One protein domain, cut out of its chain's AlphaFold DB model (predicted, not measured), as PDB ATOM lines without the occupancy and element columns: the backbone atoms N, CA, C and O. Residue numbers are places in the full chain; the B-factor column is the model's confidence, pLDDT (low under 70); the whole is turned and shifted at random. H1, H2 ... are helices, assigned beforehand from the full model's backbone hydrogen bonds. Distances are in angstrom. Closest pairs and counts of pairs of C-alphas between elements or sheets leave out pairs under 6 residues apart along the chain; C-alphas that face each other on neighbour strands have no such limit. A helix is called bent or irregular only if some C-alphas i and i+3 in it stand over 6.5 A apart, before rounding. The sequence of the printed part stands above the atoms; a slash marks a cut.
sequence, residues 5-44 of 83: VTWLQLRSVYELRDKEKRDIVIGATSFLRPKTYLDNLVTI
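Overview. This is residues 5 to 44 of the 83 residues of an uncharacterized protein of Aphanomyces astaci (UniProt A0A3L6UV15). The printed part is a rod with a helix toward each end: the longer H1 takes up one end, a long link folds back beside it past its beginning, and the shorter H2 extends the length at the other end. Residues 38 to 44, of which 38 to 42 belong to H2, stick out free. The printed part has 40 residues with two named helices, H1 then H2, and no named strand; the class is all helix. It is only just loose, close to extended, with a radius of gyration of the C-alphas of 13.1 A and spans of 40 by 16 by 13 A.

Along the chain. Begin at Val 5, C-alpha at (169.296, 35.397, 372.251). Two residues on, find C-alpha 7 at (168.222, 30.855, 377.246), where H1, residues 7 to 20, begins; it runs 19.9 A to C-alpha 20 at (184.796, 37.564, 386.043). After residues 21 to 33, find H2, residues 34 to 42, which runs 12.8 A from its first to its last C-alpha and ends at (164.419, 24.191, 357.376).

Arrangement. Look from H1 to H2 and you will find them apart, with no C-alpha of the one within 8 A of the other. A long link of 13 residues, 21 to 33, joins them. In both H1 and H2, every O i to N i+4 pair is within hydrogen-bond range. Neither helix is bent or irregular.

Size, cuts and confidence. Measure the length from Lys 21 to Thr 43, whose C-alphas are the two farthest apart, at 40.5 A. The C-alphas of Val 5 and Ile 44, the first and last printed, are 18.9 A apart. The printed part has no cut. In the B-factor column the mean pLDDT of the printed part of this model is 92.7, and no printed residue is under 70.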
ATOM      1  N   VAL A   5     168.490  36.068 371.224       95.75
ATOM      2  CA  VAL A   5     169.296  35.397 372.251       95.75
ATOM      3  C   VAL A   5     168.590  34.130 372.713       95.75
ATOM      4  O   VAL A   5     167.366  34.073 372.783       95.75
ATOM      5  N   THR A   6     169.353  33.090 373.020       95.44
ATOM      6  CA  THR A   6     168.836  31.845 373.601       95.44
ATOM      7  C   THR A   6     168.935  31.864 375.126       95.44
ATOM      8  O   THR A   6     169.765  32.560 375.713       95.44
ATOM      9  N   TRP A   7     168.132  31.034 375.792       93.94
ATOM     10  CA  TRP A   7     168.222  30.855 377.246       93.94
ATOM     11  C   TRP A   7     169.587  30.325 377.703       93.94
ATOM     12  O   TRP A   7     170.058  30.687 378.778       93.94
ATOM     13  N   LEU A   8     170.253  29.517 376.870       95.50
ATOM     14  CA  LEU A   8     171.601  29.022 377.149       95.50
ATOM     15  C   LEU A   8     172.624  30.158 377.178       95.50
ATOM     16  O   LEU A   8     173.420  30.227 378.106       95.50
ATOM     17  N   GLN A   9     172.556  31.088 376.222       95.50
ATOM     18  CA  GLN A   9     173.425  32.267 376.215       95.50
ATOM     19  C   GLN A   9     173.189  33.156 377.439       95.50
ATOM     20  O   GLN A   9     174.152  33.619 378.041       95.50
ATOM     21  N   LEU A  10     171.930  33.356 377.853       95.62
ATOM     22  CA  LEU A  10     171.624  34.101 379.078       95.62
ATOM     23  C   LEU A  10     172.240  33.431 380.315       95.62
ATOM     24  O   LEU A  10     172.845  34.106 381.143       95.62
ATOM     25  N   ARG A  11     172.134  32.101 380.423       95.75
ATOM     26  CA  ARG A  11     172.777  31.332 381.498       95.75
ATOM     27  C   ARG A  11     174.294  31.529 381.487       95.75
ATOM     28  O   ARG A  11     174.863  31.846 382.526       95.75
ATOM     29  N   SER A  12     174.925  31.426 380.320       97.00
ATOM     30  CA  SER A  12     176.369  31.632 380.169       97.00
ATOM     31  C   SER A  12     176.815  33.042 380.558       97.00
ATOM     32  O   SER A  12     177.892  33.199 381.124       97.00
ATOM     33  N   VAL A  13     175.987  34.064 380.325       96.44
ATOM     34  CA  VAL A  13     176.260  35.432 380.798       96.44
ATOM     35  C   VAL A  13     176.296  35.494 382.325       96.44
ATOM     36  O   VAL A  13     177.195  36.124 382.876       96.44
ATOM     37  N   TYR A  14     175.373  34.822 383.018       96.12
ATOM     38  CA  TYR A  14     175.388  34.772 384.484       96.12
ATOM     39  C   TYR A  14     176.586  33.998 385.036       96.12
ATOM     40  O   TYR A  14     177.212  34.457 385.990       96.12
ATOM     41  N   GLU A  15     176.936  32.867 384.422       96.75
ATOM     42  CA  GLU A  15     178.135  32.101 384.793       96.75
ATOM     43  C   GLU A  15     179.403  32.948 384.631       96.75
ATOM     44  O   GLU A  15     180.264  32.982 385.510       96.75
ATOM     45  N   LEU A  16     179.498  33.682 383.522       96.94
ATOM     46  CA  LEU A  16     180.638  34.544 383.242       96.94
ATOM     47  C   LEU A  16     180.680  35.759 384.176       96.94
ATOM     48  O   LEU A  16     181.755  36.124 384.642       96.94
ATOM     49  N   ARG A  17     179.525  36.353 384.497       96.56
ATOM     50  CA  ARG A  17     179.415  37.437 385.486       96.56
ATOM     51  C   ARG A  17     179.963  37.000 386.840       96.56
ATOM     52  O   ARG A  17     180.724  37.743 387.458       96.56
ATOM     53  N   ASP A  18     179.583  35.808 387.299       96.62
ATOM     54  CA  ASP A  18     180.059  35.295 388.581       96.62
ATOM     55  C   ASP A  18     181.565  35.007 388.557       96.62
ATOM     56  O   ASP A  18     182.270  35.354 389.505       96.62
ATOM     57  N   LYS A  19     182.086  34.451 387.460       97.62
ATOM     58  CA  LYS A  19     183.520  34.174 387.313       97.62
ATOM     59  C   LYS A  19     184.372  35.445 387.240       97.62
ATOM     60  O   LYS A  19     185.375  35.556 387.936       97.62
ATOM     61  N   GLU A  20     183.981  36.395 386.398       96.31
ATOM     62  CA  GLU A  20     184.796  37.564 386.043       96.31
ATOM     63  C   GLU A  20     184.563  38.764 386.971       96.31
ATOM     64  O   GLU A  20     185.218  39.793 386.813       96.31
ATOM     65  N   LYS A  21     183.613  38.656 387.914       95.19
ATOM     66  CA  LYS A  21     183.244  39.707 388.883       95.19
ATOM     67  C   LYS A  21     182.994  41.073 388.230       95.19
ATOM     68  O   LYS A  21     183.261  42.119 388.816       95.19
ATOM     69  N   ARG A  22     182.463  41.058 387.006       94.94
ATOM     70  CA  ARG A  22     182.067  42.245 386.240       94.94
ATOM     71  C   ARG A  22     180.634  42.097 385.778       94.94
ATOM     72  O   ARG A  22     180.204  40.997 385.440       94.94
ATOM     73  N   ASP A  23     179.916  43.211 385.727       95.31
ATOM     74  CA  ASP A  23     178.564  43.218 385.192       95.31
ATOM     75  C   ASP A  23     178.590  43.053 383.673       95.31
ATOM     76  O   ASP A  23     179.318  43.736 382.951       95.31
ATOM     77  N   ILE A  24     177.782  42.110 383.196       94.75
ATOM     78  CA  ILE A  24     177.653  41.766 381.785       94.75
ATOM     79  C   ILE A  24     176.174  41.866 381.440       94.75
ATOM     80  O   ILE A  24     175.335  41.205 382.053       94.75
ATOM     81  N   VAL A  25     175.861  42.702 380.454       93.56
ATOM     82  CA  VAL A  25     174.498  42.916 379.969       93.56
ATOM     83  C   VAL A  25     174.406  42.387 378.548       93.56
ATOM     84  O   VAL A  25     175.206  42.751 377.689       93.56
ATOM     85  N   ILE A  26     173.414  41.534 378.298       93.88
ATOM     86  CA  ILE A  26     173.121  41.007 376.968       93.88
ATOM     87  C   ILE A  26     171.851  41.662 376.418       93.88
ATOM     88  O   ILE A  26     170.789  41.604 377.033       93.88
ATOM     89  N   GLY A  27     171.975  42.308 375.259       92.94
ATOM     90  CA  GLY A  27     170.860  42.927 374.547       92.94
ATOM     91  C   GLY A  27     170.282  41.987 373.492       92.94
ATOM     92  O   GLY A  27     171.026  41.380 372.723       92.94
ATOM     93  N   ALA A  28     168.955  41.883 373.433       93.44
ATOM     94  CA  ALA A  28     168.254  41.096 372.424       93.44
ATOM     95  C   ALA A  28     166.947  41.776 372.016       93.44
ATOM     96  O   ALA A  28     166.285  42.410 372.833       93.44
ATOM     97  N   THR A  29     166.547  41.595 370.758       92.69
ATOM     98  CA  THR A  29     165.221  42.020 370.278       92.69
ATOM     99  C   THR A  29     164.139  40.980 370.577       92.69
ATOM    100  O   THR A  29     162.965  41.324 370.673       92.69
ATOM    101  N   SER A  30     164.524  39.711 370.762       91.62
ATOM    102  CA  SER A  30     163.651  38.637 371.242       91.62
ATOM    103  C   SER A  30     164.459  37.434 371.743       91.62
ATOM    104  O   SER A  30     165.648  37.292 371.444       91.62
ATOM    105  N   PHE A  31     163.794  36.527 372.465       93.62
ATOM    106  CA  PHE A  31     164.361  35.225 372.814       93.62
ATOM    107  C   PHE A  31     164.030  34.171 371.756       93.62
ATOM    108  O   PHE A  31     162.865  33.980 371.401       93.62
ATOM    109  N   LEU A  32     165.053  33.469 371.270       94.12
ATOM    110  CA  LEU A  32     164.902  32.385 370.307       94.12
ATOM    111  C   LEU A  32     164.518  31.090 371.026       94.12
ATOM    112  O   LEU A  32     165.235  30.615 371.911       94.12
ATOM    113  N   ARG A  33     163.383  30.506 370.634       92.50
ATOM    114  CA  ARG A  33     162.932  29.203 371.138       92.50
ATOM    115  C   ARG A  33     163.507  28.072 370.281       92.50
ATOM    116  O   ARG A  33     163.603  28.252 369.068       92.50
ATOM    117  N   PRO A  34     163.787  26.890 370.862       92.50
ATOM    118  CA  PRO A  34     164.334  25.756 370.116       92.50
ATOM    119  C   PRO A  34     163.506  25.374 368.884       92.50
ATOM    120  O   PRO A  34     164.060  25.204 367.807       92.50
ATOM    121  N   LYS A  35     162.173  25.328 369.013       92.56
ATOM    122  CA  LYS A  35     161.282  25.039 367.882       92.56
ATOM    123  C   LYS A  35     161.427  26.069 366.758       92.56
ATOM    124  O   LYS A  35     161.648  25.690 365.621       92.56
ATOM    125  N   THR A  36     161.360  27.359 367.088       89.25
ATOM    126  CA  THR A  36     161.504  28.447 366.109       89.25
ATOM    127  C   THR A  36     162.865  28.417 365.422       89.25
ATOM    128  O   THR A  36     162.955  28.708 364.240       89.25
ATOM    129  N   TYR A  37     163.925  28.045 366.142       89.19
ATOM    130  CA  TYR A  37     165.241  27.856 365.538       89.19
ATOM    131  C   TYR A  37     165.234  26.740 364.486       89.19
ATOM    132  O   TYR A  37     165.699  26.967 363.375       89.19
ATOM    133  N   LEU A  38     164.665  25.573 364.804       90.81
ATOM    134  CA  LEU A  38     164.556  24.458 363.856       90.81
ATOM    135  C   LEU A  38     163.673  24.807 362.655       90.81
ATOM    136  O   LEU A  38     164.066  24.548 361.522       90.81
ATOM    137  N   ASP A  39     162.520  25.432 362.899       89.50
ATOM    138  CA  ASP A  39     161.615  25.874 361.837       89.50
ATOM    139  C   ASP A  39     162.349  26.854 360.888       89.50
ATOM    140  O   ASP A  39     162.236  26.729 359.672       89.50
ATOM    141  N   ASN A  40     163.186  27.757 361.423       85.50
ATOM    142  CA  ASN A  40     164.018  28.654 360.613       85.50
ATOM    143  C   ASN A  40     165.109  27.908 359.826       85.50
ATOM    144  O   ASN A  40     165.357  28.265 358.680       85.50
ATOM    145  N   LEU A  41     165.757  26.888 360.407       84.44
ATOM    146  CA  LEU A  41     166.801  26.111 359.720       84.44
ATOM    147  C   LEU A  41     166.272  25.410 358.466       84.44
ATOM    148  O   LEU A  41     166.960  25.389 357.453       84.44
ATOM    149  N   VAL A  42     165.052  24.873 358.520       83.12
ATOM    150  CA  VAL A  42     164.419  24.191 357.376       83.12
ATOM    151  C   VAL A  42     164.141  25.158 356.219       83.12
ATOM    152  O   VAL A  42     164.110  24.747 355.065       83.12
ATOM    153  N   THR A  43     163.956  26.444 356.522       77.19
ATOM    154  CA  THR A  43     163.708  27.495 355.520       77.19
ATOM    155  C   THR A  43     164.977  28.129 354.959       77.19
ATOM    156  O   THR A  43     164.883  28.988 354.085       77.19
ATOM    157  N   ILE A  44     166.157  27.744 355.460       79.06
ATOM    158  CA  ILE A  44     167.420  28.151 354.847       79.06
ATOM    159  C   ILE A  44     167.536  27.356 353.546       79.06
ATOM    160  O   ILE A  44     167.972  26.207 353.551       79.06
TER     161      ILE A  44